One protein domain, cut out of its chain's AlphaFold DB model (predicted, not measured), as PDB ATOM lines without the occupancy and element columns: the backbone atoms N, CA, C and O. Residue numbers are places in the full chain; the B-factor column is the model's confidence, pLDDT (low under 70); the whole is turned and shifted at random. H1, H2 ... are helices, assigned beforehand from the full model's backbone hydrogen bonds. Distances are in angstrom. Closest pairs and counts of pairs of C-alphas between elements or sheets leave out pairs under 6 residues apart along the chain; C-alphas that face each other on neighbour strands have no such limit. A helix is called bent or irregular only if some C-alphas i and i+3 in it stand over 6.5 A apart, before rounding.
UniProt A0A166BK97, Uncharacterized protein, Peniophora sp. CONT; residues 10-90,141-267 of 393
ATOM      1  N   LEU A  10      32.351  81.500  42.351       85.81
ATOM      2  CA  LEU A  10      33.260  80.375  42.126       85.81
ATOM      3  C   LEU A  10      34.490  80.425  43.044       85.81
ATOM      4  O   LEU A  10      34.879  79.404  43.608       85.81
ATOM      5  N   TYR A  11      35.075  81.610  43.215       83.12
ATOM      6  CA  TYR A  11      36.274  81.805  44.020       83.12
ATOM      7  C   TYR A  11      36.109  81.422  45.507       83.12
ATOM      8  O   TYR A  11      36.873  80.575  45.980       83.12
ATOM      9  N   PRO A  12      35.113  81.943  46.257       84.94
ATOM     10  CA  PRO A  12      34.919  81.541  47.652       84.94
ATOM     11  C   PRO A  12      34.595  80.050  47.792       84.94
ATOM     12  O   PRO A  12      35.080  79.409  48.723       84.94
ATOM     13  N   ILE A  13      33.848  79.459  46.849       88.31
ATOM     14  CA  ILE A  13      33.590  78.010  46.841       88.31
ATOM     15  C   ILE A  13      34.903  77.232  46.689       88.31
ATOM     16  O   ILE A  13      35.149  76.291  47.445       88.31
ATOM     17  N   ALA A  14      35.762  77.632  45.748       90.94
ATOM     18  CA  ALA A  14      37.064  77.006  45.549       90.94
ATOM     19  C   ALA A  14      37.944  77.107  46.807       90.94
ATOM     20  O   ALA A  14      38.539  76.107  47.200       90.94
ATOM     21  N   CYS A  15      37.962  78.261  47.481       87.75
ATOM     22  CA  CYS A  15      38.720  78.473  48.719       87.75
ATOM     23  C   CYS A  15      38.208  77.612  49.887       87.75
ATOM     24  O   CYS A  15      39.001  77.026  50.629       87.75
ATOM     25  N   VAL A  16      36.886  77.473  50.043       92.69
ATOM     26  CA  VAL A  16      36.294  76.582  51.057       92.69
ATOM     27  C   VAL A  16      36.650  75.126  50.759       92.69
ATOM     28  O   VAL A  16      37.100  74.406  51.651       92.69
ATOM     29  N   LEU A  17      36.520  74.685  49.503       94.19
ATOM     30  CA  LEU A  17      36.904  73.331  49.100       94.19
ATOM     31  C   LEU A  17      38.397  73.073  49.344       94.19
ATOM     32  O   LEU A  17      38.743  72.070  49.969       94.19
ATOM     33  N   ALA A  18      39.269  73.992  48.936       93.25
ATOM     34  CA  ALA A  18      40.703  73.937  49.203       93.25
ATOM     35  C   ALA A  18      40.998  73.804  50.706       93.25
ATOM     36  O   ALA A  18      41.724  72.898  51.120       93.25
ATOM     37  N   SER A  19      40.349  74.624  51.539       93.06
ATOM     38  CA  SER A  19      40.486  74.584  53.000       93.06
ATOM     39  C   SER A  19      40.085  73.224  53.577       93.06
ATOM     40  O   SER A  19      40.827  72.633  54.365       93.06
ATOM     41  N   THR A  20      38.943  72.672  53.145       94.00
ATOM     42  CA  THR A  20      38.497  71.341  53.593       94.00
ATOM     43  C   THR A  20      39.471  70.237  53.180       94.00
ATOM     44  O   THR A  20      39.779  69.350  53.977       94.00
ATOM     45  N   MET A  21      40.014  70.304  51.962       93.56
ATOM     46  CA  MET A  21      40.986  69.334  51.464       93.56
ATOM     47  C   MET A  21      42.313  69.389  52.227       93.56
ATOM     48  O   MET A  21      42.870  68.338  52.551       93.56
ATOM     49  N   LEU A  22      42.797  70.582  52.577       93.25
ATOM     50  CA  LEU A  22      44.008  70.748  53.384       93.25
ATOM     51  C   LEU A  22      43.827  70.220  54.813       93.25
ATOM     52  O   LEU A  22      44.705  69.513  55.312       93.25
ATOM     53  N   ILE A  23      42.667  70.454  55.442       92.75
ATOM     54  CA  ILE A  23      42.341  69.867  56.754       92.75
ATOM     55  C   ILE A  23      42.398  68.335  56.699       92.75
ATOM     56  O   ILE A  23      42.930  67.701  57.613       92.75
ATOM     57  N   LEU A  24      41.885  67.712  55.632       90.12
ATOM     58  CA  LEU A  24      41.940  66.255  55.472       90.12
ATOM     59  C   LEU A  24      43.386  65.739  55.378       90.12
ATOM     60  O   LEU A  24      43.728  64.721  55.993       90.12
ATOM     61  N   VAL A  25      44.255  66.447  54.654       91.06
ATOM     62  CA  VAL A  25      45.686  66.108  54.547       91.06
ATOM     63  C   VAL A  25      46.397  66.262  55.895       91.06
ATOM     64  O   VAL A  25      47.163  65.380  56.292       91.06
ATOM     65  N   LEU A  26      46.112  67.330  56.639       89.62
ATOM     66  CA  LEU A  26      46.656  67.544  57.983       89.62
ATOM     67  C   LEU A  26      46.199  66.448  58.951       89.62
ATOM     68  O   LEU A  26      47.018  65.828  59.629       89.62
ATOM     69  N   THR A  27      44.902  66.141  58.950       86.75
ATOM     70  CA  THR A  27      44.308  65.128  59.833       86.75
ATOM     71  C   THR A  27      44.894  63.744  59.559       86.75
ATOM     72  O   THR A  27      45.265  63.024  60.485       86.75
ATOM     73  N   THR A  28      45.047  63.360  58.288       84.12
ATOM     74  CA  THR A  28      45.677  62.074  57.944       84.12
ATOM     75  C   THR A  28      47.153  62.016  58.297       84.12
ATOM     76  O   THR A  28      47.635  60.952  58.686       84.12
ATOM     77  N   SER A  29      47.871  63.134  58.195       83.62
ATOM     78  CA  SER A  29      49.274  63.211  58.609       83.62
ATOM     79  C   SER A  29      49.419  63.024  60.122       83.62
ATOM     80  O   SER A  29      50.288  62.266  60.554       83.62
ATOM     81  N   PHE A  30      48.514  63.621  60.907       79.62
ATOM     82  CA  PHE A  30      48.465  63.476  62.364       79.62
ATOM     83  C   PHE A  30      48.180  62.031  62.791       79.62
ATOM     84  O   PHE A  30      48.955  61.438  63.537       79.62
ATOM     85  N   VAL A  31      47.117  61.423  62.247       79.69
ATOM     86  CA  VAL A  31      46.713  60.039  62.569       79.69
ATOM     87  C   VAL A  31      47.808  59.027  62.227       79.69
ATOM     88  O   VAL A  31      47.947  58.002  62.891       79.69
ATOM     89  N   ARG A  32      48.587  59.293  61.176       71.38
ATOM     90  CA  ARG A  32      49.644  58.386  60.716       71.38
ATOM     91  C   ARG A  32      50.985  58.607  61.411       71.38
ATOM     92  O   ARG A  32      51.900  57.832  61.151       71.38
ATOM     93  N   GLN A  33      51.110  59.648  62.241       68.81
ATOM     94  CA  GLN A  33      52.343  60.021  62.939       68.81
ATOM     95  C   GLN A  33      53.567  60.142  61.999       68.81
ATOM     96  O   GLN A  33      54.714  60.028  62.422       68.81
ATOM     97  N   SER A  34      53.334  60.383  60.702       66.31
ATOM     98  CA  SER A  34      54.363  60.472  59.662       66.31
ATOM     99  C   SER A  34      54.547  61.934  59.263       66.31
ATOM    100  O   SER A  34      54.030  62.383  58.237       66.31
ATOM    101  N   TRP A  35      55.222  62.686  60.128       65.19
ATOM    102  CA  TRP A  35      55.339  64.137  60.035       65.19
ATOM    103  C   TRP A  35      56.424  64.531  59.033       65.19
ATOM    104  O   TRP A  35      57.613  64.414  59.312       65.19
ATOM    105  N   ASN A  36      56.019  65.057  57.879       78.38
ATOM    106  CA  ASN A  36      56.897  65.934  57.109       78.38
ATOM    107  C   ASN A  36      56.630  67.356  57.594       78.38
ATOM    108  O   ASN A  36      55.651  67.965  57.164       78.38
ATOM    109  N   LEU A  37      57.461  67.854  58.516       79.69
ATOM    110  CA  LEU A  37      57.239  69.133  59.202       79.69
ATOM    111  C   LEU A  37      57.000  70.284  58.212       79.69
ATOM    112  O   LEU A  37      56.048  71.038  58.378       79.69
ATOM    113  N   GLY A  38      57.798  70.351  57.140       83.19
ATOM    114  CA  GLY A  38      57.645  71.369  56.098       83.19
ATOM    115  C   GLY A  38      56.297  71.298  55.376       83.19
ATOM    116  O   GLY A  38      55.618  72.309  55.242       83.19
ATOM    117  N   VAL A  39      55.852  70.099  54.980       84.50
ATOM    118  CA  VAL A  39      54.550  69.922  54.306       84.50
ATOM    119  C   VAL A  39      53.395  70.231  55.259       84.50
ATOM    120  O   VAL A  39      52.422  70.854  54.849       84.50
ATOM    121  N   ALA A  40      53.497  69.830  56.529       86.88
ATOM    122  CA  ALA A  40      52.473  70.114  57.531       86.88
ATOM    123  C   ALA A  40      52.341  71.621  57.800       86.88
ATOM    124  O   ALA A  40      51.227  72.138  57.819       86.88
ATOM    125  N   PHE A  41      53.464  72.329  57.947       88.06
ATOM    126  CA  PHE A  41      53.470  73.777  58.142       88.06
ATOM    127  C   PHE A  41      52.897  74.516  56.927       88.06
ATOM    128  O   PHE A  41      52.037  75.378  57.079       88.06
ATOM    129  N   LEU A  42      53.289  74.101  55.719       87.19
ATOM    130  CA  LEU A  42      52.767  74.652  54.470       87.19
ATOM    131  C   LEU A  42      51.253  74.418  54.324       87.19
ATOM    132  O   LEU A  42      50.519  75.338  53.977       87.19
ATOM    133  N   CYS A  43      50.755  73.224  54.661       89.62
ATOM    134  CA  CYS A  43      49.315  72.937  54.650       89.62
ATOM    135  C   CYS A  43      48.542  73.775  55.675       89.62
ATOM    136  O   CYS A  43      47.442  74.232  55.376       89.62
ATOM    137  N   PHE A  44      49.090  73.953  56.882       89.31
ATOM    138  CA  PHE A  44      48.478  74.779  57.922       89.31
ATOM    139  C   PHE A  44      48.380  76.240  57.481       89.31
ATOM    140  O   PHE A  44      47.316  76.844  57.596       89.31
ATOM    141  N   TRP A  45      49.464  76.784  56.928       89.00
ATOM    142  CA  TRP A  45      49.493  78.168  56.476       89.00
ATOM    143  C   TRP A  45      48.536  78.410  55.306       89.00
ATOM    144  O   TRP A  45      47.700  79.309  55.375       89.00
ATOM    145  N   LEU A  46      48.571  77.548  54.283       88.38
ATOM    146  CA  LEU A  46      47.637  77.630  53.156       88.38
ATOM    147  C   LEU A  46      46.181  77.467  53.594       88.38
ATOM    148  O   LEU A  46      45.297  78.095  53.017       88.38
ATOM    149  N   PHE A  47      45.906  76.645  54.609       91.19
ATOM    150  CA  PHE A  47      44.561  76.518  55.162       91.19
ATOM    151  C   PHE A  47      44.076  77.845  55.760       91.19
ATOM    152  O   PHE A  47      42.975  78.287  55.433       91.19
ATOM    153  N   VAL A  48      44.892  78.489  56.599       87.44
ATOM    154  CA  VAL A  48      44.552  79.790  57.201       87.44
ATOM    155  C   VAL A  48      44.338  80.840  56.112       87.44
ATOM    156  O   VAL A  48      43.354  81.576  56.153       87.44
ATOM    157  N   GLU A  49      45.206  80.869  55.104       85.44
ATOM    158  CA  GLU A  49      45.100  81.807  53.991       85.44
ATOM    159  C   GLU A  49      43.804  81.618  53.181       85.44
ATOM    160  O   GLU A  49      43.058  82.578  52.979       85.44
ATOM    161  N   ASN A  50      43.491  80.385  52.761       86.50
ATOM    162  CA  ASN A  50      42.277  80.081  51.995       86.50
ATOM    163  C   ASN A  50      41.003  80.343  52.813       86.50
ATOM    164  O   ASN A  50      39.988  80.762  52.254       86.50
ATOM    165  N   LEU A  51      41.047  80.142  54.133       86.94
ATOM    166  CA  LEU A  51      39.927  80.447  55.019       86.94
ATOM    167  C   LEU A  51      39.674  81.957  55.104       86.94
ATOM    168  O   LEU A  51      38.534  82.390  54.942       86.94
ATOM    169  N   LEU A  52      40.724  82.755  55.310       81.94
ATOM    170  CA  LEU A  52      40.617  84.216  55.340       81.94
ATOM    171  C   LEU A  52      40.143  84.765  53.987       81.94
ATOM    172  O   LEU A  52      39.275  85.629  53.942       81.94
ATOM    173  N   LEU A  53      40.647  84.218  52.876       79.75
ATOM    174  CA  LEU A  53      40.195  84.563  51.524       79.75
ATOM    175  C   LEU A  53      38.707  84.277  51.310       79.75
ATOM    176  O   LEU A  53      37.987  85.131  50.795       79.75
ATOM    177  N   ALA A  54      38.238  83.099  51.729       81.62
ATOM    178  CA  ALA A  54      36.835  82.729  51.614       81.62
ATOM    179  C   ALA A  54      35.932  83.661  52.431       81.62
ATOM    180  O   ALA A  54      34.913  84.125  51.923       81.62
ATOM    181  N   VAL A  55      36.310  83.959  53.680       79.19
ATOM    182  CA  VAL A  55      35.551  84.870  54.548       79.19
ATOM    183  C   VAL A  55      35.495  86.264  53.930       79.19
ATOM    184  O   VAL A  55      34.405  86.820  53.805       79.19
ATOM    185  N   SER A  56      36.629  86.793  53.462       73.56
ATOM    186  CA  SER A  56      36.661  88.104  52.815       73.56
ATOM    187  C   SER A  56      35.799  88.144  51.547       73.56
ATOM    188  O   SER A  56      34.978  89.041  51.373       73.56
ATOM    189  N   ALA A  57      35.894  87.131  50.686       72.19
ATOM    190  CA  ALA A  57      35.099  87.073  49.463       72.19
ATOM    191  C   ALA A  57      33.582  86.956  49.717       72.19
ATOM    192  O   ALA A  57      32.791  87.353  48.867       72.19
ATOM    193  N   VAL A  58      33.161  86.415  50.867       74.44
ATOM    194  CA  VAL A  58      31.742  86.325  51.253       74.44
ATOM    195  C   VAL A  58      31.252  87.629  51.890       74.44
ATOM    196  O   VAL A  58      30.186  88.122  51.517       74.44
ATOM    197  N   VAL A  59      32.017  88.200  52.827       68.19
ATOM    198  CA  VAL A  59      31.631  89.404  53.589       68.19
ATOM    199  C   VAL A  59      31.556  90.652  52.701       68.19
ATOM    200  O   VAL A  59      30.650  91.465  52.887       68.19
ATOM    201  N   TRP A  60      32.454  90.770  51.720       69.69
ATOM    202  CA  TRP A  60      32.515  91.879  50.755       69.69
ATOM    203  C   TRP A  60      32.011  91.477  49.358       69.69
ATOM    204  O   TRP A  60      32.446  92.017  48.346       69.69
ATOM    205  N   SER A  61      31.101  90.497  49.287       60.34
ATOM    206  CA  SER A  61      30.586  89.982  48.008       60.34
ATOM    207  C   SER A  61      29.738  90.993  47.221       60.34
ATOM    208  O   SER A  61      29.691  90.924  45.991       60.34
ATOM    209  N   ASP A  62      29.060  91.913  47.911       57.06
ATOM    210  CA  ASP A  62      28.110  92.867  47.331       57.06
ATOM    211  C   ASP A  62      28.500  94.339  47.515       57.06
ATOM    212  O   ASP A  62      28.164  95.156  46.657       57.06
ATOM    213  N   ASN A  63      29.251  94.668  48.568       53.06
ATOM    214  CA  ASN A  63      29.659  96.029  48.901       53.06
ATOM    215  C   ASN A  63      31.148  96.096  49.266       53.06
ATOM    216  O   ASN A  63      31.672  95.203  49.927       53.06
ATOM    217  N   ALA A  64      31.795  97.213  48.925       53.28
ATOM    218  CA  ALA A  64      33.171  97.519  49.322       53.28
ATOM    219  C   ALA A  64      33.266  98.271  50.669       53.28
ATOM    220  O   ALA A  64      34.319  98.794  51.021       53.28
ATOM    221  N   ASP A  65      32.170  98.316  51.433       49.66
ATOM    222  CA  ASP A  65      32.100  99.037  52.704       49.66
ATOM    223  C   ASP A  65      32.913  98.327  53.796       49.66
ATOM    224  O   ASP A  65      32.788  97.117  54.020       49.66
ATOM    225  N   ILE A  66      33.715  99.087  54.540       57.06
ATOM    226  CA  ILE A  66      34.523  98.570  55.649       57.06
ATOM    227  C   ILE A  66      33.606  98.305  56.849       57.06
ATOM    228  O   ILE A  66      33.336  99.178  57.670       57.06
ATOM    229  N   LYS A  67      33.081  97.080  56.943       51.53
ATOM    230  CA  LYS A  67      32.170  96.673  58.028       51.53
ATOM    231  C   LYS A  67      32.906  96.225  59.300       51.53
ATOM    232  O   LYS A  67      32.358  96.355  60.391       51.53
ATOM    233  N   LEU A  68      34.124  95.683  59.182       59.88
ATOM    234  CA  LEU A  68      34.921  95.176  60.311       59.88
ATOM    235  C   LEU A  68      36.377  95.663  60.243       59.88
ATOM    236  O   LEU A  68      37.250  94.962  59.735       59.88
ATOM    237  N   TYR A  69      36.654  96.815  60.851       63.25
ATOM    238  CA  TYR A  69      38.009  97.375  60.949       63.25
ATOM    239  C   TYR A  69      39.018  96.414  61.600       63.25
ATOM    240  O   TYR A  69      40.114  96.229  61.085       63.25
ATOM    241  N   VAL A  70      38.625  95.727  62.680       65.56
ATOM    242  CA  VAL A  70      39.496  94.764  63.385       65.56
ATOM    243  C   VAL A  70      39.850  93.559  62.503       65.56
ATOM    244  O   VAL A  70      40.953  93.032  62.589       65.56
ATOM    245  N   TYR A  71      38.933  93.117  61.638       65.25
ATOM    246  CA  TYR A  71      39.210  92.008  60.722       65.25
ATOM    247  C   TYR A  71      40.140  92.437  59.586       65.25
ATOM    248  O   TYR A  71      41.036  91.673  59.240       65.25
ATOM    249  N   CYS A  72      39.941  93.631  59.019       63.47
ATOM    250  CA  CYS A  72      40.831  94.180  57.994       63.47
ATOM    251  C   CYS A  72      42.260  94.306  58.533       63.47
ATOM    252  O   CYS A  72      43.180  93.784  57.916       63.47
ATOM    253  N   ASP A  73      42.421  94.841  59.746       65.00
ATOM    254  CA  ASP A  73      43.731  94.959  60.392       65.00
ATOM    255  C   ASP A  73      44.404  93.589  60.595       65.00
ATOM    256  O   ASP A  73      45.546  93.373  60.186       65.00
ATOM    257  N   ILE A  74      43.685  92.604  61.141       65.50
ATOM    258  CA  ILE A  74      44.222  91.247  61.335       65.50
ATOM    259  C   ILE A  74      44.532  90.569  59.991       65.50
ATOM    260  O   ILE A  74      45.565  89.909  59.849       65.50
ATOM    261  N   GLY A  75      43.642  90.707  59.010       62.25
ATOM    262  CA  GLY A  75      43.775  90.113  57.685       62.25
ATOM    263  C   GLY A  75      44.992  90.645  56.940       62.25
ATOM    264  O   GLY A  75      45.763  89.852  56.395       62.25
ATOM    265  N   ASP A  76      45.206  91.957  56.993       61.69
ATOM    266  CA  ASP A  76      46.345  92.625  56.367       61.69
ATOM    267  C   ASP A  76      47.654  92.291  57.085       61.69
ATOM    268  O   ASP A  76      48.667  92.057  56.434       61.69
ATOM    269  N   HIS A  77      47.648  92.124  58.409       62.22
ATOM    270  CA  HIS A  77      48.836  91.680  59.142       62.22
ATOM    271  C   HIS A  77      49.196  90.210  58.886       62.22
ATOM    272  O   HIS A  77      50.378  89.866  58.809       62.22
ATOM    273  N   ILE A  78      48.207  89.320  58.767       63.56
ATOM    274  CA  ILE A  78      48.448  87.895  58.493       63.56
ATOM    275  C   ILE A  78      48.873  87.696  57.032       63.56
ATOM    276  O   ILE A  78      49.824  86.959  56.766       63.56
ATOM    277  N   ARG A  79      48.221  88.383  56.086       54.28
ATOM    278  CA  ARG A  79      48.555  88.315  54.655       54.28
ATOM    279  C   ARG A  79      49.841  89.069  54.331       54.28
ATOM    280  O   ARG A  79      50.691  88.534  53.626       54.28
ATOM    281  N   GLY A  80      50.023  90.256  54.899       45.09
ATOM    282  CA  GLY A  80      51.213  91.089  54.733       45.09
ATOM    283  C   GLY A  80      52.484  90.439  55.273       45.09
ATOM    284  O   GLY A  80      53.563  90.695  54.760       45.09
ATOM    285  N   LYS A  81      52.389  89.513  56.236       41.00
ATOM    286  CA  LYS A  81      53.549  88.722  56.687       41.00
ATOM    287  C   LYS A  81      53.863  87.501  55.816       41.00
ATOM    288  O   LYS A  81      54.978  86.996  55.894       41.00
ATOM    289  N   ALA A  82      52.924  87.032  54.991       37.28
ATOM    290  CA  ALA A  82      53.140  85.936  54.038       37.28
ATOM    291  C   ALA A  82      53.521  86.402  52.625       37.28
ATOM    292  O   ALA A  82      54.203  85.673  51.915       37.28
ATOM    293  N   TYR A  83      53.093  87.605  52.235       42.47
ATOM    294  CA  TYR A  83      53.252  88.194  50.898       42.47
ATOM    295  C   TYR A  83      53.926  89.577  50.957       42.47
ATOM    296  O   TYR A  83      53.554  90.493  50.224       42.47
ATOM    297  N   GLY A  84      54.883  89.740  51.874       32.56
ATOM    298  CA  GLY A  84      55.387  91.031  52.357       32.56
ATOM    299  C   GLY A  84      56.061  91.982  51.372       32.56
ATOM    300  O   GLY A  84      56.446  93.053  51.815       32.56
ATOM    301  N   ASP A  85      56.139  91.676  50.076       31.30
ATOM    302  CA  ASP A  85      56.728  92.590  49.085       31.30
ATOM    303  C   ASP A  85      55.804  92.933  47.897       31.30
ATOM    304  O   ASP A  85      56.220  93.672  47.012       31.30
ATOM    305  N   ILE A  86      54.550  92.451  47.855       36.97
ATOM    306  CA  ILE A  86      53.674  92.627  46.669       36.97
ATOM    307  C   ILE A  86      52.497  93.593  46.904       36.97
ATOM    308  O   ILE A  86      51.929  94.132  45.958       36.97
ATOM    309  N   TYR A  87      52.133  93.880  48.157       33.81
ATOM    310  CA  TYR A  87      50.915  94.651  48.465       33.81
ATOM    311  C   TYR A  87      51.154  95.988  49.170       33.81
ATOM    312  O   TYR A  87      50.243  96.521  49.803       33.81
ATOM    313  N   HIS A  88      52.345  96.578  49.039       31.47
ATOM    314  CA  HIS A  88      52.509  97.985  49.392       31.47
ATOM    315  C   HIS A  88      52.103  98.885  48.214       31.47
ATOM    316  O   HIS A  88      52.885  99.134  47.311       31.47
ATOM    317  N   TYR A  89      50.872  99.396  48.301       32.62
ATOM    318  CA  TYR A  89      50.455 100.729  47.856       32.62
ATOM    319  C   TYR A  89      50.704 101.122  46.387       32.62
ATOM    320  O   TYR A  89      51.772 101.595  46.021       32.62
ATOM    321  N   THR A  90      49.630 101.164  45.596       28.78
ATOM    322  CA  THR A  90      49.432 102.247  44.619       28.78
ATOM    323  C   THR A  90      49.150 103.549  45.378       28.78
ATOM    324  O   THR A  90      48.063 103.653  45.954       28.78
ATOM    325  N   ASN A 141      68.371  53.930  53.052       52.53
ATOM    326  CA  ASN A 141      67.359  54.263  54.055       52.53
ATOM    327  C   ASN A 141      65.955  53.776  53.644       52.53
ATOM    328  O   ASN A 141      65.222  54.503  52.974       52.53
ATOM    329  N   PRO A 142      65.514  52.577  54.074       56.22
ATOM    330  CA  PRO A 142      64.140  52.115  53.852       56.22
ATOM    331  C   PRO A 142      63.094  52.909  54.659       56.22
ATOM    332  O   PRO A 142      61.896  52.744  54.432       56.22
ATOM    333  N   SER A 143      63.526  53.772  55.589       53.22
ATOM    334  CA  SER A 143      62.663  54.615  56.427       53.22
ATOM    335  C   SER A 143      61.920  55.697  55.634       53.22
ATOM    336  O   SER A 143      60.807  56.069  56.004       53.22
ATOM    337  N   ILE A 144      62.480  56.163  54.509       57.22
ATOM    338  CA  ILE A 144      61.848  57.158  53.635       57.22
ATOM    339  C   ILE A 144      61.526  56.497  52.295       57.22
ATOM    340  O   ILE A 144      62.388  56.283  51.445       57.22
ATOM    341  N   SER A 145      60.248  56.173  52.079       69.81
ATOM    342  CA  SER A 145      59.794  55.633  50.795       69.81
ATOM    343  C   SER A 145      60.128  56.616  49.667       69.81
ATOM    344  O   SER A 145      59.690  57.766  49.708       69.81
ATOM    345  N   ARG A 146      60.832  56.153  48.623       74.75
ATOM    346  CA  ARG A 146      61.148  56.916  47.393       74.75
ATOM    347  C   ARG A 146      59.950  57.696  46.843       74.75
ATOM    348  O   ARG A 146      60.093  58.803  46.342       74.75
ATOM    349  N   THR A 147      58.752  57.133  46.985       78.38
ATOM    350  CA  THR A 147      57.496  57.766  46.560       78.38
ATOM    351  C   THR A 147      57.151  59.034  47.342       78.38
ATOM    352  O   THR A 147      56.616  59.971  46.763       78.38
ATOM    353  N   ASN A 148      57.467  59.103  48.637       79.12
ATOM    354  CA  ASN A 148      57.245  60.300  49.446       79.12
ATOM    355  C   ASN A 148      58.248  61.401  49.093       79.12
ATOM    356  O   ASN A 148      57.844  62.550  48.961       79.12
ATOM    357  N   TYR A 149      59.515  61.040  48.863       81.56
ATOM    358  CA  TYR A 149      60.531  61.986  48.398       81.56
ATOM    359  C   TYR A 149      60.139  62.611  47.053       81.56
ATOM    360  O   TYR A 149      60.110  63.831  46.922       81.56
ATOM    361  N   LEU A 150      59.729  61.787  46.082       84.75
ATOM    362  CA  LEU A 150      59.281  62.274  44.775       84.75
ATOM    363  C   LEU A 150      58.037  63.172  44.861       84.75
ATOM    364  O   LEU A 150      57.929  64.117  44.091       84.75
ATOM    365  N   ARG A 151      57.114  62.924  45.802       88.38
ATOM    366  CA  ARG A 151      55.945  63.799  46.029       88.38
ATOM    367  C   ARG A 151      56.342  65.168  46.572       88.38
ATOM    368  O   ARG A 151      55.811  66.169  46.109       88.38
ATOM    369  N   ILE A 152      57.263  65.208  47.535       88.69
ATOM    370  CA  ILE A 152      57.777  66.463  48.108       88.69
ATOM    371  C   ILE A 152      58.551  67.241  47.041       88.69
ATOM    372  O   ILE A 152      58.334  68.436  46.875       88.69
ATOM    373  N   LEU A 153      59.390  66.550  46.265       88.06
ATOM    374  CA  LEU A 153      60.129  67.149  45.159       88.06
ATOM    375  C   LEU A 153      59.189  67.694  44.075       88.06
ATOM    376  O   LEU A 153      59.402  68.794  43.576       88.06
ATOM    377  N   ALA A 154      58.138  66.955  43.714       89.00
ATOM    378  CA  ALA A 154      57.137  67.429  42.764       89.00
ATOM    379  C   ALA A 154      56.414  68.680  43.283       89.00
ATOM    380  O   ALA A 154      56.266  69.635  42.528       89.00
ATOM    381  N   LEU A 155      56.026  68.705  44.564       90.25
ATOM    382  CA  LEU A 155      55.416  69.882  45.182       90.25
ATOM    383  C   LEU A 155      56.346  71.099  45.103       90.25
ATOM    384  O   LEU A 155      55.913  72.145  44.640       90.25
ATOM    385  N   ALA A 156      57.618  70.946  45.488       88.12
ATOM    386  CA  ALA A 156      58.591  72.038  45.458       88.12
ATOM    387  C   ALA A 156      58.820  72.583  44.039       88.12
ATOM    388  O   ALA A 156      58.907  73.793  43.848       88.12
ATOM    389  N   ASN A 157      58.871  71.707  43.029       90.75
ATOM    390  CA  ASN A 157      59.005  72.133  41.636       90.75
ATOM    391  C   ASN A 157      57.752  72.858  41.131       90.75
ATOM    392  O   ASN A 157      57.880  73.871  40.454       90.75
ATOM    393  N   ILE A 158      56.552  72.365  41.452       89.12
ATOM    394  CA  ILE A 158      55.300  73.020  41.045       89.12
ATOM    395  C   ILE A 158      55.179  74.390  41.713       89.12
ATOM    396  O   ILE A 158      54.875  75.365  41.033       89.12
ATOM    397  N   ASP A 159      55.459  74.468  43.011       84.56
ATOM    398  CA  ASP A 159      55.422  75.713  43.774       84.56
ATOM    399  C   ASP A 159      56.428  76.734  43.229       84.56
ATOM    400  O   ASP A 159      56.057  77.867  42.935       84.56
ATOM    401  N   THR A 160      57.669  76.309  42.960       84.94
ATOM    402  CA  THR A 160      58.707  77.174  42.369       84.94
ATOM    403  C   THR A 160      58.323  77.643  40.964       84.94
ATOM    404  O   THR A 160      58.481  78.816  40.644       84.94
ATOM    405  N   LEU A 161      57.800  76.755  40.111       85.88
ATOM    406  CA  LEU A 161      57.377  77.110  38.751       85.88
ATOM    407  C   LEU A 161      56.170  78.046  38.738       85.88
ATOM    408  O   LEU A 161      56.038  78.845  37.812       85.88
ATOM    409  N   LEU A 162      55.290  77.932  39.733       77.12
ATOM    410  CA  LEU A 162      54.120  78.786  39.848       77.12
ATOM    411  C   LEU A 162      54.507  80.155  40.408       77.12
ATOM    412  O   LEU A 162      54.173  81.159  39.804       77.12
ATOM    413  N   THR A 163      55.226  80.208  41.525       77.44
ATOM    414  CA  THR A 163      55.414  81.441  42.307       77.44
ATOM    415  C   THR A 163      56.558  82.320  41.809       77.44
ATOM    416  O   THR A 163      56.419  83.542  41.767       77.44
ATOM    417  N   LEU A 164      57.674  81.726  41.380       81.81
ATOM    418  CA  LEU A 164      58.888  82.475  41.051       81.81
ATOM    419  C   LEU A 164      58.713  83.377  39.817       81.81
ATOM    420  O   LEU A 164      59.059  84.556  39.907       81.81
ATOM    421  N   PRO A 165      58.152  82.914  38.680       82.19
ATOM    422  CA  PRO A 165      57.953  83.785  37.522       82.19
ATOM    423  C   PRO A 165      56.984  84.933  37.817       82.19
ATOM    424  O   PRO A 165      57.202  86.043  37.339       82.19
ATOM    425  N   ILE A 166      55.949  84.682  38.630       74.69
ATOM    426  CA  ILE A 166      55.001  85.721  39.055       74.69
ATOM    427  C   ILE A 166      55.726  86.770  39.883       74.69
ATOM    428  O   ILE A 166      55.625  87.948  39.566       74.69
ATOM    429  N   GLY A 167      56.473  86.348  40.908       76.31
ATOM    430  CA  GLY A 167      57.190  87.267  41.788       76.31
ATOM    431  C   GLY A 167      58.178  88.141  41.019       76.31
ATOM    432  O   GLY A 167      58.262  89.338  41.271       76.31
ATOM    433  N   ILE A 168      58.865  87.580  40.015       81.06
ATOM    434  CA  ILE A 168      59.755  88.357  39.142       81.06
ATOM    435  C   ILE A 168      58.972  89.383  38.321       81.06
ATOM    436  O   ILE A 168      59.390  90.538  38.252       81.06
ATOM    437  N   ILE A 169      57.870  88.983  37.676       79.75
ATOM    438  CA  ILE A 169      57.061  89.894  36.854       79.75
ATOM    439  C   ILE A 169      56.491  91.016  37.722       79.75
ATOM    440  O   ILE A 169      56.621  92.179  37.357       79.75
ATOM    441  N   ASP A 170      55.923  90.673  38.874       74.00
ATOM    442  CA  ASP A 170      55.347  91.615  39.827       74.00
ATOM    443  C   ASP A 170      56.374  92.641  40.301       74.00
ATOM    444  O   ASP A 170      56.207  93.842  40.076       74.00
ATOM    445  N   MET A 171      57.501  92.159  40.824       78.56
ATOM    446  CA  MET A 171      58.583  93.015  41.290       78.56
ATOM    447  C   MET A 171      59.120  93.905  40.164       78.56
ATOM    448  O   MET A 171      59.404  95.080  40.382       78.56
ATOM    449  N   THR A 172      59.239  93.372  38.944       78.19
ATOM    450  CA  THR A 172      59.735  94.137  37.792       78.19
ATOM    451  C   THR A 172      58.745  95.216  37.365       78.19
ATOM    452  O   THR A 172      59.162  96.336  37.082       78.19
ATOM    453  N   LEU A 173      57.447  94.906  37.305       75.06
ATOM    454  CA  LEU A 173      56.419  95.873  36.918       75.06
ATOM    455  C   LEU A 173      56.316  97.010  37.937       75.06
ATOM    456  O   LEU A 173      56.319  98.169  37.526       75.06
ATOM    457  N   ASN A 174      56.326  96.688  39.234       70.88
ATOM    458  CA  ASN A 174      56.335  97.680  40.310       70.88
ATOM    459  C   ASN A 174      57.592  98.562  40.240       70.88
ATOM    460  O   ASN A 174      57.503  99.787  40.179       70.88
ATOM    461  N   LEU A 175      58.770  97.945  40.101       79.00
ATOM    462  CA  LEU A 175      60.035  98.671  39.990       79.00
ATOM    463  C   LEU A 175      60.074  99.610  38.773       79.00
ATOM    464  O   LEU A 175      60.551 100.740  38.875       79.00
ATOM    465  N   VAL A 176      59.601  99.158  37.608       79.19
ATOM    466  CA  VAL A 176      59.578  99.973  36.383       79.19
ATOM    467  C   VAL A 176      58.573 101.113  36.498       79.19
ATOM    468  O   VAL A 176      58.877 102.217  36.042       79.19
ATOM    469  N   GLN A 177      57.404 100.872  37.097       71.06
ATOM    470  CA  GLN A 177      56.395 101.903  37.326       71.06
ATOM    471  C   GLN A 177      56.951 103.025  38.206       71.06
ATOM    472  O   GLN A 177      56.845 104.199  37.844       71.06
ATOM    473  N   ASP A 178      57.625 102.667  39.291       66.31
ATOM    474  CA  ASP A 178      58.159 103.652  40.220       66.31
ATOM    475  C   ASP A 178      59.369 104.409  39.645       66.31
ATOM    476  O   ASP A 178      59.448 105.634  39.767       66.31
ATOM    477  N   LEU A 179      60.278 103.717  38.940       74.00
ATOM    478  CA  LEU A 179      61.432 104.338  38.267       74.00
ATOM    479  C   LEU A 179      61.040 105.241  37.090       74.00
ATOM    480  O   LEU A 179      61.798 106.141  36.729       74.00
ATOM    481  N   SER A 180      59.890 104.983  36.464       73.00
ATOM    482  CA  SER A 180      59.373 105.798  35.359       73.00
ATOM    483  C   SER A 180      58.607 107.026  35.850       73.00
ATOM    484  O   SER A 180      58.322 107.929  35.058       73.00
ATOM    485  N   SER A 181      58.259 107.078  37.140       66.31
ATOM    486  CA  SER A 181      57.594 108.236  37.720       66.31
ATOM    487  C   SER A 181      58.582 109.413  37.840       66.31
ATOM    488  O   SER A 181      59.746 109.228  38.195       66.31
ATOM    489  N   PRO A 182      58.161 110.655  37.544       62.88
ATOM    490  CA  PRO A 182      59.028 111.833  37.649       62.88
ATOM    491  C   PRO A 182      59.372 112.218  39.100       62.88
ATOM    492  O   PRO A 182      60.139 113.159  39.311       62.88
ATOM    493  N   ASN A 183      58.817 111.514  40.094       60.34
ATOM    494  CA  ASN A 183      59.010 111.798  41.509       60.34
ATOM    495  C   ASN A 183      60.059 110.844  42.106       60.34
ATOM    496  O   ASN A 183      59.930 109.630  41.970       60.34
ATOM    497  N   PRO A 184      61.098 111.351  42.792       63.12
ATOM    498  CA  PRO A 184      62.057 110.494  43.479       63.12
ATOM    499  C   PRO A 184      61.366 109.728  44.614       63.12
ATOM    500  O   PRO A 184      60.605 110.326  45.372       63.12
ATOM    501  N   PHE A 185      61.672 108.432  44.750       59.75
ATOM    502  CA  PHE A 185      61.212 107.587  45.856       59.75
ATOM    503  C   PHE A 185      61.433 108.294  47.203       59.75
ATOM    504  O   PHE A 185      62.591 108.473  47.611       59.75
ATOM    505  N   PRO A 186      60.374 108.701  47.923       63.44
ATOM    506  CA  PRO A 186      60.555 109.233  49.256       63.44
ATOM    507  C   PRO A 186      60.959 108.070  50.167       63.44
ATOM    508  O   PRO A 186      60.141 107.220  50.499       63.44
ATOM    509  N   LEU A 187      62.233 108.042  50.585       68.38
ATOM    510  CA  LEU A 187      62.791 107.047  51.522       68.38
ATOM    511  C   LEU A 187      61.964 106.942  52.818       68.38
ATOM    512  O   LEU A 187      62.003 105.936  53.518       68.38
ATOM    513  N   TYR A 188      61.228 108.003  53.139       70.00
ATOM    514  CA  TYR A 188      60.274 108.047  54.224       70.00
ATOM    515  C   TYR A 188      59.268 109.179  53.960       70.00
ATOM    516  O   TYR A 188      59.683 110.338  53.881       70.00
ATOM    517  N   PRO A 189      57.963 108.893  53.829       66.62
ATOM    518  CA  PRO A 189      56.957 109.917  53.543       66.62
ATOM    519  C   PRO A 189      56.620 110.815  54.750       66.62
ATOM    520  O   PRO A 189      55.868 111.777  54.607       66.62
ATOM    521  N   GLY A 190      57.201 110.550  55.925       75.19
ATOM    522  CA  GLY A 190      57.032 111.365  57.128       75.19
ATOM    523  C   GLY A 190      56.153 110.707  58.193       75.19
ATOM    524  O   GLY A 190      55.335 109.837  57.912       75.19
ATOM    525  N   TRP A 191      56.319 111.156  59.443       71.44
ATOM    526  CA  TRP A 191      55.559 110.648  60.596       71.44
ATOM    527  C   TRP A 191      54.068 110.995  60.512       71.44
ATOM    528  O   TRP A 191      53.229 110.244  60.997       71.44
ATOM    529  N   THR A 192      53.739 112.113  59.865       65.50
ATOM    530  CA  THR A 192      52.372 112.621  59.731       65.50
ATOM    531  C   THR A 192      51.514 111.751  58.823       65.50
ATOM    532  O   THR A 192      50.395 111.459  59.205       65.50
ATOM    533  N   LEU A 193      52.035 111.272  57.684       64.94
ATOM    534  CA  LEU A 193      51.282 110.390  56.777       64.94
ATOM    535  C   LEU A 193      50.954 109.037  57.435       64.94
ATOM    536  O   LEU A 193      49.925 108.436  57.153       64.94
ATOM    537  N   LEU A 194      51.821 108.568  58.335       65.00
ATOM    538  CA  LEU A 194      51.629 107.306  59.050       65.00
ATOM    539  C   LEU A 194      50.611 107.404  60.203       65.00
ATOM    540  O   LEU A 194      50.168 106.376  60.701       65.00
ATOM    541  N   HIS A 195      50.283 108.623  60.644       69.00
ATOM    542  CA  HIS A 195      49.385 108.894  61.778       69.00
ATOM    543  C   HIS A 195      48.171 109.746  61.398       69.00
ATOM    544  O   HIS A 195      47.382 110.110  62.266       69.00
ATOM    545  N   THR A 196      48.018 110.100  60.123       67.94
ATOM    546  CA  THR A 196      46.743 110.584  59.597       67.94
ATOM    547  C   THR A 196      45.750 109.434  59.592       67.94
ATOM    548  O   THR A 196      46.143 108.314  59.271       67.94
ATOM    549  N   ASP A 197      44.491 109.712  59.943       51.84
ATOM    550  CA  ASP A 197      43.400 108.737  59.916       51.84
ATOM    551  C   ASP A 197      43.302 108.123  58.514       51.84
ATOM    552  O   ASP A 197      42.749 108.715  57.585       51.84
ATOM    553  N   TRP A 198      43.930 106.962  58.342       56.31
ATOM    554  CA  TRP A 198      43.946 106.255  57.075       56.31
ATOM    555  C   TRP A 198      42.637 105.493  56.942       56.31
ATOM    556  O   TRP A 198      42.342 104.587  57.725       56.31
ATOM    557  N   GLU A 199      41.851 105.865  55.940       50.81
ATOM    558  CA  GLU A 199      40.721 105.069  55.495       50.81
ATOM    559  C   GLU A 199      41.174 104.094  54.391       50.81
ATOM    560  O   GLU A 199      41.867 104.499  53.450       50.81
ATOM    561  N   PRO A 200      40.815 102.800  54.482       46.22
ATOM    562  CA  PRO A 200      41.079 101.836  53.426       46.22
ATOM    563  C   PRO A 200      40.448 102.290  52.110       46.22
ATOM    564  O   PRO A 200      39.225 102.378  51.984       46.22
ATOM    565  N   LEU A 201      41.285 102.558  51.110       50.09
ATOM    566  CA  LEU A 201      40.815 102.966  49.795       50.09
ATOM    567  C   LEU A 201      40.272 101.740  49.047       50.09
ATOM    568  O   LEU A 201      41.030 100.884  48.591       50.09
ATOM    569  N   SER A 202      38.952 101.643  48.917       54.22
ATOM    570  CA  SER A 202      38.330 100.608  48.095       54.22
ATOM    571  C   SER A 202      38.274 101.049  46.634       54.22
ATOM    572  O   SER A 202      37.585 102.012  46.303       54.22
ATOM    573  N   ILE A 203      38.952 100.326  45.744       59.38
ATOM    574  CA  ILE A 203      38.855 100.552  44.296       59.38
ATOM    575  C   ILE A 203      37.693  99.723  43.749       59.38
ATOM    576  O   ILE A 203      37.604  98.517  43.985       59.38
ATOM    577  N   SER A 204      36.800 100.355  42.990       64.88
ATOM    578  CA  SER A 204      35.688  99.645  42.358       64.88
ATOM    579  C   SER A 204      36.178  98.781  41.182       64.88
ATOM    580  O   SER A 204      37.061  99.177  40.423       64.88
ATOM    581  N   TYR A 205      35.588  97.598  40.968       65.75
ATOM    582  CA  TYR A 205      35.925  96.736  39.820       65.75
ATOM    583  C   TYR A 205      35.918  97.443  38.445       65.75
ATOM    584  O   TYR A 205      36.850  97.209  37.671       65.75
ATOM    585  N   PRO A 206      34.920  98.284  38.082       68.81
ATOM    586  CA  PRO A 206      34.935  98.961  36.783       68.81
ATOM    587  C   PRO A 206      36.111  99.933  36.643       68.81
ATOM    588  O   PRO A 206      36.660 100.054  35.551       68.81
ATOM    589  N   GLU A 207      36.524 100.571  37.735       67.25
ATOM    590  CA  GLU A 207      37.678 101.465  37.777       67.25
ATOM    591  C   GLU A 207      38.991 100.682  37.675       67.25
ATOM    592  O   GLU A 207      39.835 101.014  36.847       67.25
ATOM    593  N   LEU A 208      39.109  99.550  38.380       66.06
ATOM    594  CA  LEU A 208      40.249  98.633  38.265       66.06
ATOM    595  C   LEU A 208      40.411  98.095  36.833       66.06
ATOM    596  O   LEU A 208      41.512  98.052  36.286       66.06
ATOM    597  N   LYS A 209      39.295  97.716  36.198       70.25
ATOM    598  CA  LYS A 209      39.272  97.235  34.812       70.25
ATOM    599  C   LYS A 209      39.615  98.336  33.806       70.25
ATOM    600  O   LYS A 209      40.182  98.032  32.758       70.25
ATOM    601  N   ALA A 210      39.253  99.585  34.097       73.25
ATOM    602  CA  ALA A 210      39.578 100.731  33.255       73.25
ATOM    603  C   ALA A 210      41.051 101.155  33.385       73.25
ATOM    604  O   ALA A 210      41.610 101.676  32.421       73.25
ATOM    605  N   LEU A 211      41.672 100.914  34.543       64.94
ATOM    606  CA  LEU A 211      43.034 101.348  34.842       64.94
ATOM    607  C   LEU A 211      44.099 100.463  34.171       64.94
ATOM    608  O   LEU A 211      45.022 100.993  33.554       64.94
ATOM    609  N   SER A 212      43.974  99.128  34.234       67.12
ATOM    610  CA  SER A 212      44.914  98.219  33.554       67.12
ATOM    611  C   SER A 212      44.425  96.763  33.428       67.12
ATOM    612  O   SER A 212      44.054  96.099  34.393       67.12
ATOM    613  N   THR A 213      44.517  96.196  32.218       75.12
ATOM    614  CA  THR A 213      44.199  94.771  31.972       75.12
ATOM    615  C   THR A 213      45.279  93.828  32.515       75.12
ATOM    616  O   THR A 213      44.968  92.733  32.981       75.12
ATOM    617  N   THR A 214      46.550  94.240  32.462       72.38
ATOM    618  CA  THR A 214      47.695  93.424  32.902       72.38
ATOM    619  C   THR A 214      47.671  93.196  34.409       72.38
ATOM    620  O   THR A 214      47.725  92.051  34.853       72.38
ATOM    621  N   SER A 215      47.503  94.265  35.192       68.44
ATOM    622  CA  SER A 215      47.437  94.175  36.654       68.44
ATOM    623  C   SER A 215      46.187  93.423  37.109       68.44
ATOM    624  O   SER A 215      46.243  92.668  38.072       68.44
ATOM    625  N   LEU A 216      45.073  93.545  36.376       73.50
ATOM    626  CA  LEU A 216      43.872  92.755  36.640       73.50
ATOM    627  C   LEU A 216      44.127  91.249  36.472       73.50
ATOM    628  O   LEU A 216      43.771  90.461  37.347       73.50
ATOM    629  N   ALA A 217      44.755  90.838  35.364       76.25
ATOM    630  CA  ALA A 217      45.080  89.433  35.111       76.25
ATOM    631  C   ALA A 217      46.027  88.863  36.180       76.25
ATOM    632  O   ALA A 217      45.820  87.752  36.669       76.25
ATOM    633  N   GLN A 218      47.024  89.649  36.574       71.81
ATOM    634  CA  GLN A 218      47.965  89.313  37.634       71.81
ATOM    635  C   GLN A 218      47.280  89.181  38.997       71.81
ATOM    636  O   GLN A 218      47.495  88.186  39.683       71.81
ATOM    637  N   ASN A 219      46.391  90.112  39.352       72.31
ATOM    638  CA  ASN A 219      45.645  90.060  40.606       72.31
ATOM    639  C   ASN A 219      44.807  88.778  40.709       72.31
ATOM    640  O   ASN A 219      44.853  88.081  41.724       72.31
ATOM    641  N   TYR A 220      44.104  88.406  39.635       76.75
ATOM    642  CA  TYR A 220      43.387  87.133  39.598       76.75
ATOM    643  C   TYR A 220      44.333  85.941  39.708       76.75
ATOM    644  O   TYR A 220      44.061  85.019  40.471       76.75
ATOM    645  N   PHE A 221      45.455  85.943  38.994       76.62
ATOM    646  CA  PHE A 221      46.390  84.825  39.042       76.62
ATOM    647  C   PHE A 221      46.949  84.592  40.451       76.62
ATOM    648  O   PHE A 221      46.908  83.465  40.945       76.62
ATOM    649  N   THR A 222      47.377  85.654  41.137       74.75
ATOM    650  CA  THR A 222      47.851  85.585  42.527       74.75
ATOM    651  C   THR A 222      46.750  85.085  43.457       74.75
ATOM    652  O   THR A 222      46.965  84.149  44.226       74.75
ATOM    653  N   THR A 223      45.540  85.622  43.307       77.12
ATOM    654  CA  THR A 223      44.357  85.250  44.097       77.12
ATOM    655  C   THR A 223      43.998  83.763  43.944       77.12
ATOM    656  O   THR A 223      43.613  83.108  44.914       77.12
ATOM    657  N   TRP A 224      44.161  83.204  42.741       84.31
ATOM    658  CA  TRP A 224      43.865  81.803  42.423       84.31
ATOM    659  C   TRP A 224      45.030  80.832  42.670       84.31
ATOM    660  O   TRP A 224      44.799  79.623  42.754       84.31
ATOM    661  N   SER A 225      46.260  81.326  42.824       83.81
ATOM    662  CA  SER A 225      47.445  80.490  43.054       83.81
ATOM    663  C   SER A 225      47.336  79.652  44.336       83.81
ATOM    664  O   SER A 225      47.606  78.449  44.303       83.81
ATOM    665  N   SER A 226      46.844  80.243  45.431       86.69
ATOM    666  CA  SER A 226      46.718  79.572  46.732       86.69
ATOM    667  C   SER A 226      45.728  78.386  46.697       86.69
ATOM    668  O   SER A 226      46.135  77.266  47.036       86.69
ATOM    669  N   PRO A 227      44.486  78.523  46.176       89.44
ATOM    670  CA  PRO A 227      43.597  77.378  45.957       89.44
ATOM    671  C   PRO A 227      44.182  76.298  45.032       89.44
ATOM    672  O   PRO A 227      44.017  75.102  45.285       89.44
ATOM    673  N   MET A 228      44.885  76.686  43.961       91.31
ATOM    674  CA  MET A 228      45.495  75.727  43.026       91.31
ATOM    675  C   MET A 228      46.619  74.916  43.677       91.31
ATOM    676  O   MET A 228      46.719  73.698  43.473       91.31
ATOM    677  N   LEU A 229      47.435  75.562  44.510       89.69
ATOM    678  CA  LEU A 229      48.476  74.895  45.282       89.69
ATOM    679  C   LEU A 229      47.861  73.921  46.298       89.69
ATOM    680  O   LEU A 229      48.303  72.775  46.403       89.69
ATOM    681  N   ALA A 230      46.775  74.316  46.966       92.50
ATOM    682  CA  ALA A 230      46.032  73.449  47.880       92.50
ATOM    683  C   ALA A 230      45.495  72.181  47.190       92.50
ATOM    684  O   ALA A 230      45.679  71.066  47.695       92.50
ATOM    685  N   PHE A 231      44.892  72.317  46.002       93.75
ATOM    686  CA  PHE A 231      44.440  71.166  45.215       93.75
ATOM    687  C   PHE A 231      45.601  70.265  44.782       93.75
ATOM    688  O   PHE A 231      45.480  69.039  44.827       93.75
ATOM    689  N   THR A 232      46.744  70.851  44.425       92.12
ATOM    690  CA  THR A 232      47.955  70.101  44.068       92.12
ATOM    691  C   THR A 232      48.468  69.271  45.246       92.12
ATOM    692  O   THR A 232      48.743  68.077  45.098       92.12
ATOM    693  N   ILE A 233      48.534  69.859  46.441       91.75
ATOM    694  CA  ILE A 233      48.938  69.166  47.672       91.75
ATOM    695  C   ILE A 233      47.986  68.014  47.980       91.75
ATOM    696  O   ILE A 233      48.428  66.897  48.263       91.75
ATOM    697  N   PHE A 234      46.677  68.249  47.887       93.12
ATOM    698  CA  PHE A 234      45.695  67.186  48.065       93.12
ATOM    699  C   PHE A 234      45.862  66.074  47.019       93.12
ATOM    700  O   PHE A 234      45.798  64.892  47.358       93.12
ATOM    701  N   GLY A 235      46.156  66.417  45.765       89.94
ATOM    702  CA  GLY A 235      46.472  65.446  44.720       89.94
ATOM    703  C   GLY A 235      47.688  64.577  45.061       89.94
ATOM    704  O   GLY A 235      47.634  63.352  44.945       89.94
ATOM    705  N   LEU A 236      48.771  65.190  45.543       88.56
ATOM    706  CA  LEU A 236      50.029  64.501  45.844       88.56
ATOM    707  C   LEU A 236      49.974  63.670  47.135       88.56
ATOM    708  O   LEU A 236      50.487  62.548  47.170       88.56
ATOM    709  N   PHE A 237      49.351  64.199  48.190       89.31
ATOM    710  CA  PHE A 237      49.364  63.605  49.533       89.31
ATOM    711  C   PHE A 237      48.012  63.018  49.944       89.31
ATOM    712  O   PHE A 237      47.957  61.931  50.533       89.31
ATOM    713  N   GLY A 238      46.919  63.683  49.579       85.88
ATOM    714  CA  GLY A 238      45.557  63.275  49.910       85.88
ATOM    715  C   GLY A 238      45.035  62.103  49.077       85.88
ATOM    716  O   GLY A 238      44.310  61.265  49.606       85.88
ATOM    717  N   LEU A 239      45.436  61.956  47.810       87.31
ATOM    718  CA  LEU A 239      44.951  60.866  46.944       87.31
ATOM    719  C   LEU A 239      45.739  59.555  47.054       87.31
ATOM    720  O   LEU A 239      45.466  58.613  46.304       87.31
ATOM    721  N   THR A 240      46.684  59.449  47.983       86.94
ATOM    722  CA  THR A 240      47.512  58.247  48.150       86.94
ATOM    723  C   THR A 240      46.696  57.056  48.669       86.94
ATOM    724  O   THR A 240      45.736  57.229  49.416       86.94
ATOM    725  N   SER A 241      47.073  55.822  48.311       80.81
ATOM    726  CA  SER A 241      46.382  54.607  48.789       80.81
ATOM    727  C   SER A 241      46.331  54.530  50.320       80.81
ATOM    728  O   SER A 241      45.306  54.170  50.897       80.81
ATOM    729  N   ALA A 242      47.411  54.955  50.979       81.25
ATOM    730  CA  ALA A 242      47.490  55.058  52.430       81.25
ATOM    731  C   ALA A 242      46.548  56.134  53.005       81.25
ATOM    732  O   ALA A 242      45.859  55.868  53.989       81.25
ATOM    733  N   ALA A 243      46.471  57.322  52.391       84.31
ATOM    734  CA  ALA A 243      45.539  58.371  52.815       84.31
ATOM    735  C   ALA A 243      44.078  57.941  52.622       84.31
ATOM    736  O   ALA A 243      43.279  58.082  53.541       84.31
ATOM    737  N   ARG A 244      43.741  57.299  51.495       86.56
ATOM    738  CA  ARG A 244      42.399  56.746  51.241       86.56
ATOM    739  C   ARG A 244      41.996  55.700  52.276       86.56
ATOM    740  O   ARG A 244      40.874  55.733  52.770       86.56
ATOM    741  N   ALA A 245      42.911  54.803  52.647       86.00
ATOM    742  CA  ALA A 245      42.665  53.843  53.720       86.00
ATOM    743  C   ALA A 245      42.416  54.546  55.066       86.00
ATOM    744  O   ALA A 245      41.555  54.117  55.832       86.00
ATOM    745  N   SER A 246      43.126  55.645  55.335       86.25
ATOM    746  CA  SER A 246      42.900  56.471  56.522       86.25
ATOM    747  C   SER A 246      41.538  57.170  56.495       86.25
ATOM    748  O   SER A 246      40.834  57.132  57.500       86.25
ATOM    749  N   TYR A 247      41.131  57.758  55.365       87.44
ATOM    750  CA  TYR A 247      39.809  58.375  55.220       87.44
ATOM    751  C   TYR A 247      38.699  57.361  55.449       87.44
ATOM    752  O   TYR A 247      37.776  57.628  56.207       87.44
ATOM    753  N   LEU A 248      38.823  56.168  54.858       84.94
ATOM    754  CA  LEU A 248      37.861  55.096  55.071       84.94
ATOM    755  C   LEU A 248      37.769  54.716  56.548       84.94
ATOM    756  O   LEU A 248      36.665  54.578  57.052       84.94
ATOM    757  N   ARG A 249      38.894  54.604  57.266       83.25
ATOM    758  CA  ARG A 249      38.877  54.333  58.714       83.25
ATOM    759  C   ARG A 249      38.141  55.419  59.492       83.25
ATOM    760  O   ARG A 249      37.284  55.078  60.292       83.25
ATOM    761  N   ILE A 250      38.430  56.691  59.222       84.81
ATOM    762  CA  ILE A 250      37.758  57.826  59.873       84.81
ATOM    763  C   ILE A 250      36.251  57.789  59.585       84.81
ATOM    764  O   ILE A 250      35.446  57.882  60.507       84.81
ATOM    765  N   ILE A 251      35.867  57.569  58.324       84.94
ATOM    766  CA  ILE A 251      34.467  57.433  57.913       84.94
ATOM    767  C   ILE A 251      33.811  56.253  58.634       84.94
ATOM    768  O   ILE A 251      32.727  56.415  59.176       84.94
ATOM    769  N   PHE A 252      34.463  55.090  58.716       81.38
ATOM    770  CA  PHE A 252      33.929  53.936  59.442       81.38
ATOM    771  C   PHE A 252      33.788  54.189  60.941       81.38
ATOM    772  O   PHE A 252      32.811  53.730  61.525       81.38
ATOM    773  N   THR A 253      34.714  54.916  61.569       82.69
ATOM    774  CA  THR A 253      34.606  55.295  62.982       82.69
ATOM    775  C   THR A 253      33.414  56.221  63.205       82.69
ATOM    776  O   THR A 253      32.610  55.967  64.095       82.69
ATOM    777  N   ILE A 254      33.248  57.238  62.355       83.81
ATOM    778  CA  ILE A 254      32.118  58.172  62.423       83.81
ATOM    779  C   ILE A 254      30.802  57.427  62.156       83.81
ATOM    780  O   ILE A 254      29.877  57.501  62.957       83.81
ATOM    781  N   CYS A 255      30.722  56.631  61.087       80.69
ATOM    782  CA  CYS A 255      29.551  55.814  60.769       80.69
ATOM    783  C   CYS A 255      29.237  54.783  61.858       80.69
ATOM    784  O   CYS A 255      28.067  54.520  62.107       80.69
ATOM    785  N   GLY A 256      30.248  54.209  62.515       80.12
ATOM    786  CA  GLY A 256      30.076  53.317  63.661       80.12
ATOM    787  C   GLY A 256      29.480  54.041  64.867       80.12
ATOM    788  O   GLY A 256      28.633  53.477  65.553       80.12
ATOM    789  N   TRP A 257      29.844  55.308  65.064       79.00
ATOM    790  CA  TRP A 257      29.265  56.170  66.095       79.00
ATOM    791  C   TRP A 257      27.804  56.542  65.801       79.00
ATOM    792  O   TRP A 257      26.990  56.603  66.717       79.00
ATOM    793  N   PHE A 258      27.451  56.691  64.521       78.00
ATOM    794  CA  PHE A 258      26.075  56.907  64.053       78.00
ATOM    795  C   PHE A 258      25.293  55.607  63.755       78.00
ATOM    796  O   PHE A 258      24.170  55.670  63.261       78.00
ATOM    797  N   GLY A 259      25.853  54.421  64.028       72.31
ATOM    798  CA  GLY A 259      25.169  53.129  63.856       72.31
ATOM    799  C   GLY A 259      25.013  52.608  62.411       72.31
ATOM    800  O   GLY A 259      24.316  51.621  62.191       72.31
ATOM    801  N   CYS A 260      25.678  53.196  61.411       59.66
ATOM    802  CA  CYS A 260      25.533  52.854  59.982       59.66
ATOM    803  C   CYS A 260      26.458  51.698  59.513       59.66
ATOM    804  O   CYS A 260      27.073  51.745  58.448       59.66
ATOM    805  N   MET A 261      26.598  50.640  60.318       55.59
ATOM    806  CA  MET A 261      27.532  49.524  60.061       55.59
ATOM    807  C   MET A 261      27.037  48.479  59.033       55.59
ATOM    808  O   MET A 261      27.789  47.572  58.672       55.59
ATOM    809  N   SER A 262      25.802  48.577  58.530       54.62
ATOM    810  CA  SER A 262      25.197  47.518  57.698       54.62
ATOM    811  C   SER A 262      25.595  47.560  56.216       54.62
ATOM    812  O   SER A 262      25.735  46.508  55.592       54.62
ATOM    813  N   ILE A 263      25.849  48.742  55.644       55.06
ATOM    814  CA  ILE A 263      25.941  48.912  54.178       55.06
ATOM    815  C   ILE A 263      27.237  48.323  53.586       55.06
ATOM    816  O   ILE A 263      27.244  47.846  52.453       55.06
ATOM    817  N   VAL A 264      28.340  48.292  54.342       51.88
ATOM    818  CA  VAL A 264      29.632  47.789  53.827       51.88
ATOM    819  C   VAL A 264      29.876  46.315  54.156       51.88
ATOM    820  O   VAL A 264      30.522  45.616  53.371       51.88
ATOM    821  N   ARG A 265      29.320  45.801  55.262       50.97
ATOM    822  CA  ARG A 265      29.426  44.372  55.605       50.97
ATOM    823  C   ARG A 265      28.710  43.499  54.567       50.97
ATOM    824  O   ARG A 265      29.283  42.503  54.138       50.97
ATOM    825  N   ALA A 266      27.569  43.971  54.056       49.41
ATOM    826  CA  ALA A 266      26.843  43.337  52.956       49.41
ATOM    827  C   ALA A 266      27.676  43.237  51.660       49.41
ATOM    828  O   ALA A 266      27.662  42.213  50.981       49.41
ATOM    829  N   ARG A 267      28.487  44.261  51.340       47.50
ATOM    830  CA  ARG A 267      29.343  44.253  50.138       47.50
ATOM    831  C   ARG A 267      30.498  43.254  50.239       47.50
ATOM    832  O   ARG A 267      30.895  42.686  49.226       47.50
TER     833      ARG A 267
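What this domain is: This is residues 10 to 90 and 141 to 267 of the 393 residues of an uncharacterized protein of Peniophora sp. CONT (UniProt A0A166BK97). The long, nearly straight helix H4 runs along one side of an elongated helical body, where its arm H4a packs on an up-and-down bundle of H1, H2 and H7b, each running against the one before. H8 makes a corner with H1, its residues 243 to 247 touching residues 25 to 31 of H1 at 90 degrees, and at the far end residues 179 to 198, with H5, stick out. The printed part has 208 residues with nine named helices, H1 to H9 in order, and no named strand: all helix. It is loose, with a radius of gyration of the C-alphas of 22.0 A and spans of 75 by 43 by 32 A.

Where its parts are: Find C-alpha 146 at (61.148, 56.916, 47.393), where H4, residues 146 to 180, begins. H4 and H7, residues 213 to 238, were each assigned as one helix by hydrogen bonds but are bent: C-alphas 162 and 165, and 223 and 226, are 6.7 A apart. Their arms are H4a, 146 to 162, 24.2 A; H4b, 165 to 180, 22.2 A; H7a, 213 to 223; and H7b, 226 to 238. Look next for H1, 10 to 31, 31.8 A; H2, 37 to 59, 33.1 A; H3, 69 to 82; H5, 191 to 195; H6, 205 to 211; H8, 241 to 257, 24.4 A; and H9, 262 to 267, ending at (29.343, 44.253, 50.138).

How they stand to each other: H4a touches H7b, closest C-alphas Arg 151 and Leu 236 at 6.0 A. H1 and H2 form a hairpin, closest C-alphas Pro 12 and Ala 54 at 4.6 A. H3 is near H2; H6 and H4b are near H7a. H9 touches no helix. Every O i to N i+4 pair is within hydrogen-bond range except in H3, 9 of 10, and H9, 1 of 2.

The domain as a whole: Residues 91 to 140 are cut out, leaving 52.1 A between C-alphas 90 and 141. No link printed whole is long. Confidence is under 70 in 77 residues, among them 59 to 90.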